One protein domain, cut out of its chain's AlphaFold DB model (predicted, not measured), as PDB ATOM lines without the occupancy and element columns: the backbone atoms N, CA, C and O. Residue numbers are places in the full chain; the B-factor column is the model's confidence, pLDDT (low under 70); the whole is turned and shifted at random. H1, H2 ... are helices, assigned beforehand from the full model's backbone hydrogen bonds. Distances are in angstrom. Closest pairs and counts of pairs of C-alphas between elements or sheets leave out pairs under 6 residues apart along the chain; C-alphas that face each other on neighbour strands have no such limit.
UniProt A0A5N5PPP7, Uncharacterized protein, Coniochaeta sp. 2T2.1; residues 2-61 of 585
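What this domain is: This is residues 2 to 61 of the 585 residues of an uncharacterized protein of Coniochaeta sp. 2T2.1 (UniProt A0A5N5PPP7). You meet an up-and-down bundle of three helices, each running against the one before: H2 and H4 lie side by side, H3 runs back between them in the chain, and short H1 makes a corner with H2. The printed part has 60 residues with four named helices, H1 to H4 in chain order, and no named strand. It is all helix and compact, radius of gyration of the C-alphas 11.3 A, spans 32 by 22 by 17 A.

How they stand to each other: Start at H1, residues 2 to 7; it touches H2, residues 11 to 22, only at the corner, closest C-alphas Glu 5 and Thr 12, 6.1 A. H2 and H3, residues 27 to 42, form a hairpin and only just touch, with 3 pairs of C-alphas within 8 A, closest Val 19 and Ile 30, 6.6 A. H4, residues 48 to 57, touches H2, closest C-alphas Ile 15 and Leu 52, 6.3 A, at a shallow tilt of 2 degrees, the same way. In H1, H2, H3 and H4 every O i to N i+4 pair is within hydrogen-bond range.

Where its parts are: Find C-alpha 2 at (215.472, 96.843, 133.967), where H1 begins; H4 ends at C-alpha 57, (203.894, 117.672, 128.404). H2 measures 16.5 A, H3 22.7 A.

The domain as a whole: The printed part has no cut; the three links are tight. Confidence is under 70 at residues 43 to 46 and 48.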
ATOM      1  N   ALA A   2     214.179  97.534 134.172       76.44
ATOM      2  CA  ALA A   2     215.472  96.843 133.967       76.44
ATOM      3  C   ALA A   2     215.691  96.255 132.555       76.44
ATOM      4  O   ALA A   2     216.801  96.265 132.040       76.44
ATOM      5  N   ARG A   3     214.631  95.751 131.905       76.25
ATOM      6  CA  ARG A   3     214.701  95.294 130.505       76.25
ATOM      7  C   ARG A   3     214.856  96.448 129.505       76.25
ATOM      8  O   ARG A   3     215.521  96.275 128.500       76.25
ATOM      9  N   MET A   4     214.269  97.605 129.807       75.56
ATOM     10  CA  MET A   4     214.314  98.809 128.971       75.56
ATOM     11  C   MET A   4     215.714  99.431 128.997       75.56
ATOM     12  O   MET A   4     216.281  99.679 127.946       75.56
ATOM     13  N   GLU A   5     216.319  99.538 130.183       81.44
ATOM     14  CA  GLU A   5     217.698 100.022 130.363       81.44
ATOM     15  C   GLU A   5     218.742  99.155 129.641       81.44
ATOM     16  O   GLU A   5     219.759  99.654 129.174       81.44
ATOM     17  N   LYS A   6     218.492  97.844 129.518       82.06
ATOM     18  CA  LYS A   6     219.364  96.941 128.751       82.06
ATOM     19  C   LYS A   6     219.292  97.171 127.240       82.06
ATOM     20  O   LYS A   6     220.261  96.867 126.555       82.06
ATOM     21  N   ILE A   7     218.147  97.629 126.730       81.81
ATOM     22  CA  ILE A   7     217.918  97.865 125.296       81.81
ATOM     23  C   ILE A   7     218.370  99.280 124.916       81.81
ATOM     24  O   ILE A   7     219.000  99.458 123.880       81.81
ATOM     25  N   GLU A   8     218.095 100.266 125.771       81.94
ATOM     26  CA  GLU A   8     218.479 101.665 125.580       81.94
ATOM     27  C   GLU A   8     219.172 102.200 126.850       81.94
ATOM     28  O   GLU A   8     218.510 102.689 127.769       81.94
ATOM     29  N   PRO A   9     220.510 102.087 126.943       84.12
ATOM     30  CA  PRO A   9     221.253 102.516 128.125       84.12
ATOM     31  C   PRO A   9     221.098 104.018 128.396       84.12
ATOM     32  O   PRO A   9     221.213 104.847 127.491       84.12
ATOM     33  N   GLY A  10     220.872 104.387 129.654       84.31
ATOM     34  CA  GLY A  10     220.697 105.766 130.109       84.31
ATOM     35  C   GLY A  10     219.267 106.301 130.004       84.31
ATOM     36  O   GLY A  10     218.997 107.388 130.521       84.31
ATOM     37  N   VAL A  11     218.332 105.565 129.394       83.25
ATOM     38  CA  VAL A  11     216.941 106.017 129.238       83.25
ATOM     39  C   VAL A  11     216.221 106.133 130.581       83.25
ATOM     40  O   VAL A  11     215.479 107.087 130.803       83.25
ATOM     41  N   THR A  12     216.484 105.216 131.519       83.94
ATOM     42  CA  THR A  12     215.854 105.249 132.847       83.94
ATOM     43  C   THR A  12     216.290 106.493 133.609       83.94
ATOM     44  O   THR A  12     215.464 107.136 134.248       83.94
ATOM     45  N   ARG A  13     217.570 106.868 133.495       87.56
ATOM     46  CA  ARG A  13     218.104 108.077 134.126       87.56
ATOM     47  C   ARG A  13     217.467 109.339 133.549       87.56
ATOM     48  O   ARG A  13     217.009 110.162 134.324       87.56
ATOM     49  N   LYS A  14     217.339 109.439 132.222       88.75
ATOM     50  CA  LYS A  14     216.655 110.573 131.572       88.75
ATOM     51  C   LYS A  14     215.209 110.733 132.043       88.75
ATOM     52  O   LYS A  14     214.786 111.844 132.319       88.75
ATOM     53  N   ILE A  15     214.464 109.630 132.156       87.12
ATOM     54  CA  ILE A  15     213.076 109.661 132.645       87.12
ATOM     55  C   ILE A  15     213.027 110.128 134.104       87.12
ATOM     56  O   ILE A  15     212.166 110.923 134.456       87.12
ATOM     57  N   VAL A  16     213.933 109.634 134.951       89.62
ATOM     58  CA  VAL A  16     214.007 110.053 136.357       89.62
ATOM     59  C   VAL A  16     214.345 111.537 136.464       89.62
ATOM     60  O   VAL A  16     213.651 112.244 137.185       89.62
ATOM     61  N   ASP A  17     215.358 112.004 135.734       90.88
ATOM     62  CA  ASP A  17     215.791 113.403 135.754       90.88
ATOM     63  C   ASP A  17     214.649 114.330 135.294       90.88
ATOM     64  O   ASP A  17     214.345 115.302 135.980       90.88
ATOM     65  N   GLU A  18     213.938 113.975 134.217       90.31
ATOM     66  CA  GLU A  18     212.774 114.728 133.724       90.31
ATOM     67  C   GLU A  18     211.626 114.763 134.747       90.31
ATOM     68  O   GLU A  18     211.048 115.813 135.012       90.31
ATOM     69  N   VAL A  19     211.292 113.622 135.362       91.31
ATOM     70  CA  VAL A  19     210.240 113.553 136.391       91.31
ATOM     71  C   VAL A  19     210.604 114.407 137.607       91.31
ATOM     72  O   VAL A  19     209.738 115.091 138.147       91.31
ATOM     73  N   VAL A  20     211.863 114.367 138.051       91.56
ATOM     74  CA  VAL A  20     212.335 115.132 139.213       91.56
ATOM     75  C   VAL A  20     212.335 116.631 138.923       91.56
ATOM     76  O   VAL A  20     211.875 117.398 139.769       91.56
ATOM     77  N   ASP A  21     212.803 117.041 137.744       90.50
ATOM     78  CA  ASP A  21     212.838 118.446 137.333       90.50
ATOM     79  C   ASP A  21     211.418 119.025 137.217       90.50
ATOM     80  O   ASP A  21     211.092 120.041 137.833       90.50
ATOM     81  N   ARG A  22     210.513 118.311 136.532       88.44
ATOM     82  CA  ARG A  22     209.118 118.745 136.346       88.44
ATOM     83  C   ARG A  22     208.326 118.793 137.646       88.44
ATOM     84  O   ARG A  22     207.506 119.694 137.813       88.44
ATOM     85  N   ALA A  23     208.589 117.878 138.580       88.88
ATOM     86  CA  ALA A  23     207.884 117.829 139.857       88.88
ATOM     87  C   ALA A  23     208.040 119.102 140.698       88.88
ATOM     88  O   ALA A  23     207.231 119.317 141.597       88.88
ATOM     89  N   SER A  24     209.070 119.928 140.456       87.50
ATOM     90  CA  SER A  24     209.273 121.212 141.148       87.50
ATOM     91  C   SER A  24     209.193 121.104 142.685       87.50
ATOM     92  O   SER A  24     208.703 122.001 143.367       87.50
ATOM     93  N   GLY A  25     209.646 119.975 143.246       85.81
ATOM     94  CA  GLY A  25     209.614 119.690 144.688       85.81
ATOM     95  C   GLY A  25     208.303 119.101 145.234       85.81
ATOM     96  O   GLY A  25     208.222 118.802 146.425       85.81
ATOM     97  N   ILE A  26     207.286 118.874 144.399       90.75
ATOM     98  CA  ILE A  26     205.990 118.320 144.810       90.75
ATOM     99  C   ILE A  26     206.037 116.787 144.764       90.75
ATOM    100  O   ILE A  26     205.864 116.161 143.720       90.75
ATOM    101  N   PHE A  27     206.212 116.145 145.921       89.56
ATOM    102  CA  PHE A  27     206.311 114.679 145.995       89.56
ATOM    103  C   PHE A  27     205.066 113.951 145.449       89.56
ATOM    104  O   PHE A  27     205.193 112.937 144.765       89.56
ATOM    105  N   LEU A  28     203.862 114.485 145.687       89.69
ATOM    106  CA  LEU A  28     202.617 113.903 145.168       89.69
ATOM    107  C   LEU A  28     202.580 113.870 143.631       89.69
ATOM    108  O   LEU A  28     202.069 112.911 143.053       89.69
ATOM    109  N   TRP A  29     203.160 114.877 142.975       94.06
ATOM    110  CA  TRP A  29     203.286 114.918 141.520       94.06
ATOM    111  C   TRP A  29     204.085 113.708 141.028       94.06
ATOM    112  O   TRP A  29     203.619 112.961 140.170       94.06
ATOM    113  N   ILE A  30     205.233 113.434 141.662       91.75
ATOM    114  CA  ILE A  30     206.076 112.268 141.355       91.75
ATOM    115  C   ILE A  30     205.271 110.977 141.509       91.75
ATOM    116  O   ILE A  30     205.290 110.138 140.612       91.75
ATOM    117  N   VAL A  31     204.530 110.815 142.611       90.75
ATOM    118  CA  VAL A  31     203.722 109.609 142.864       90.75
ATOM    119  C   VAL A  31     202.708 109.366 141.742       90.75
ATOM    120  O   VAL A  31     202.613 108.249 141.228       90.75
ATOM    121  N   LEU A  32     201.974 110.400 141.330       89.69
ATOM    122  CA  LEU A  32     200.949 110.302 140.287       89.69
ATOM    123  C   LEU A  32     201.560 109.994 138.919       89.69
ATOM    124  O   LEU A  32     201.107 109.080 138.221       89.69
ATOM    125  N   VAL A  33     202.626 110.707 138.557       89.62
ATOM    126  CA  VAL A  33     203.302 110.532 137.271       89.62
ATOM    127  C   VAL A  33     203.971 109.168 137.191       89.62
ATOM    128  O   VAL A  33     203.738 108.438 136.231       89.62
ATOM    129  N   VAL A  34     204.714 108.748 138.214       89.94
ATOM    130  CA  VAL A  34     205.364 107.430 138.231       89.94
ATOM    131  C   VAL A  34     204.335 106.307 138.126       89.94
ATOM    132  O   VAL A  34     204.542 105.373 137.353       89.94
ATOM    133  N   ARG A  35     203.193 106.390 138.820       87.19
ATOM    134  CA  ARG A  35     202.123 105.385 138.685       87.19
ATOM    135  C   ARG A  35     201.529 105.348 137.281       87.19
ATOM    136  O   ARG A  35     201.355 104.258 136.733       87.19
ATOM    137  N   LYS A  36     201.278 106.511 136.672       83.62
ATOM    138  CA  LYS A  36     200.818 106.612 135.278       83.62
ATOM    139  C   LYS A  36     201.827 105.978 134.316       83.62
ATOM    140  O   LYS A  36     201.432 105.213 133.437       83.62
ATOM    141  N   LEU A  37     203.120 106.235 134.512       85.25
ATOM    142  CA  LEU A  37     204.200 105.659 133.707       85.25
ATOM    143  C   LEU A  37     204.305 104.142 133.885       85.25
ATOM    144  O   LEU A  37     204.395 103.417 132.899       85.25
ATOM    145  N   VAL A  38     204.251 103.642 135.122       84.06
ATOM    146  CA  VAL A  38     204.275 102.198 135.406       84.06
ATOM    147  C   VAL A  38     203.100 101.498 134.729       84.06
ATOM    148  O   VAL A  38     203.311 100.487 134.062       84.06
ATOM    149  N   TRP A  39     201.893 102.060 134.833       78.88
ATOM    150  CA  TRP A  39     200.704 101.529 134.168       78.88
ATOM    151  C   TRP A  39     200.887 101.455 132.645       78.88
ATOM    152  O   TRP A  39     200.735 100.393 132.047       78.88
ATOM    153  N   ARG A  40     201.315 102.558 132.019       78.19
ATOM    154  CA  ARG A  40     201.598 102.643 130.575       78.19
ATOM    155  C   ARG A  40     202.646 101.624 130.116       78.19
ATOM    156  O   ARG A  40     202.481 100.997 129.071       78.19
ATOM    157  N   LEU A  41     203.704 101.435 130.905       79.44
ATOM    158  CA  LEU A  41     204.764 100.462 130.627       79.44
ATOM    159  C   LEU A  41     204.261  99.015 130.722       79.44
ATOM    160  O   LEU A  41     204.711  98.167 129.955       79.44
ATOM    161  N   GLN A  42     203.330  98.724 131.633       77.00
ATOM    162  CA  GLN A  42     202.713  97.400 131.761       77.00
ATOM    163  C   GLN A  42     201.783  97.068 130.585       77.00
ATOM    164  O   GLN A  42     201.645  95.899 130.236       77.00
ATOM    165  N   THR A  43     201.183  98.074 129.939       68.06
ATOM    166  CA  THR A  43     200.305  97.891 128.767       68.06
ATOM    167  C   THR A  43     201.074  97.801 127.431       68.06
ATOM    168  O   THR A  43     200.456  97.657 126.380       68.06
ATOM    169  N   TYR A  44     202.416  97.869 127.441       64.00
ATOM    170  CA  TYR A  44     203.305  97.767 126.261       64.00
ATOM    171  C   TYR A  44     202.960  98.701 125.084       64.00
ATOM    172  O   TYR A  44     203.315  98.428 123.941       64.00
ATOM    173  N   THR A  45     202.257  99.806 125.334       58.34
ATOM    174  CA  THR A  45     201.637 100.595 124.257       58.34
ATOM    175  C   THR A  45     202.559 101.677 123.670       58.34
ATOM    176  O   THR A  45     202.200 102.269 122.658       58.34
ATOM    177  N   LEU A  46     203.737 101.963 124.254       61.78
ATOM    178  CA  LEU A  46     204.585 103.093 123.833       61.78
ATOM    179  C   LEU A  46     206.091 102.797 123.731       61.78
ATOM    180  O   LEU A  46     206.650 102.011 124.494       61.78
ATOM    181  N   SER A  47     206.730 103.525 122.805       70.81
ATOM    182  CA  SER A  47     208.183 103.714 122.681       70.81
ATOM    183  C   SER A  47     208.737 104.583 123.821       70.81
ATOM    184  O   SER A  47     208.033 105.432 124.373       70.81
ATOM    185  N   THR A  48     210.021 104.418 124.142       69.50
ATOM    186  CA  THR A  48     210.760 105.199 125.150       69.50
ATOM    187  C   THR A  48     210.784 106.699 124.856       69.50
ATOM    188  O   THR A  48     210.602 107.505 125.768       69.50
ATOM    189  N   SER A  49     210.939 107.085 123.588       71.69
ATOM    190  CA  SER A  49     210.899 108.488 123.151       71.69
ATOM    191  C   SER A  49     209.546 109.145 123.426       71.69
ATOM    192  O   SER A  49     209.478 110.259 123.938       71.69
ATOM    193  N   THR A  50     208.457 108.424 123.165       78.06
ATOM    194  CA  THR A  50     207.097 108.919 123.389       78.06
ATOM    195  C   THR A  50     206.762 109.022 124.878       78.06
ATOM    196  O   THR A  50     205.982 109.883 125.268       78.06
ATOM    197  N   LEU A  51     207.384 108.194 125.726       79.00
ATOM    198  CA  LEU A  51     207.250 108.289 127.180       79.00
ATOM    199  C   LEU A  51     207.863 109.593 127.725       79.00
ATOM    200  O   LEU A  51     207.236 110.268 128.535       79.00
ATOM    201  N   LEU A  52     209.062 109.969 127.260       82.38
ATOM    202  CA  LEU A  52     209.711 111.240 127.619       82.38
ATOM    203  C   LEU A  52     208.904 112.453 127.126       82.38
ATOM    204  O   LEU A  52     208.719 113.424 127.862       82.38
ATOM    205  N   GLU A  53     208.357 112.385 125.909       84.25
ATOM    206  CA  GLU A  53     207.444 113.418 125.403       84.25
ATOM    207  C   GLU A  53     206.155 113.523 126.230       84.25
ATOM    208  O   GLU A  53     205.675 114.628 126.476       84.25
ATOM    209  N   GLU A  54     205.580 112.402 126.681       83.06
ATOM    210  CA  GLU A  54     204.412 112.441 127.566       83.06
ATOM    211  C   GLU A  54     204.747 113.139 128.889       83.06
ATOM    212  O   GLU A  54     203.981 114.007 129.298       83.06
ATOM    213  N   VAL A  55     205.877 112.813 129.535       86.81
ATOM    214  CA  VAL A  55     206.272 113.428 130.821       86.81
ATOM    215  C   VAL A  55     206.508 114.931 130.675       86.81
ATOM    216  O   VAL A  55     205.978 115.709 131.466       86.81
ATOM    217  N   SER A  56     207.237 115.352 129.642       85.94
ATOM    218  CA  SER A  56     207.530 116.776 129.408       85.94
ATOM    219  C   SER A  56     206.273 117.615 129.133       85.94
ATOM    220  O   SER A  56     206.240 118.805 129.446       85.94
ATOM    221  N   ARG A  57     205.195 117.008 128.616       87.88
ATOM    222  CA  ARG A  57     203.894 117.672 128.404       87.88
ATOM    223  C   ARG A  57     203.024 117.768 129.658       87.88
ATOM    224  O   ARG A  57     202.032 118.496 129.629       87.88
ATOM    225  N   LEU A  58     203.347 117.055 130.739       89.81
ATOM    226  CA  LEU A  58     202.549 117.100 131.966       89.81
ATOM    227  C   LEU A  58     202.739 118.438 132.680       89.81
ATOM    228  O   LEU A  58     203.889 118.814 132.898       89.81
ATOM    229  N   PRO A  59     201.665 119.143 133.072       90.31
ATOM    230  CA  PRO A  59     201.783 120.399 133.806       90.31
ATOM    231  C   PRO A  59     202.537 120.223 135.134       90.31
ATOM    232  O   PRO A  59     202.326 119.206 135.798       90.31
ATOM    233  N   PRO A  60     203.409 121.170 135.531       87.19
ATOM    234  CA  PRO A  60     204.129 121.102 136.805       87.19
ATOM    235  C   PRO A  60     203.230 121.438 138.009       87.19
ATOM    236  O   PRO A  60     203.472 120.951 139.110       87.19
ATOM    237  N   ASP A  61     202.179 122.237 137.800       90.19
ATOM    238  CA  ASP A  61     201.178 122.554 138.817       90.19
ATOM    239  C   ASP A  61     200.214 121.373 139.052       90.19
ATOM    240  O   ASP A  61     199.837 120.666 138.112       90.19
TER     241      ASP A  61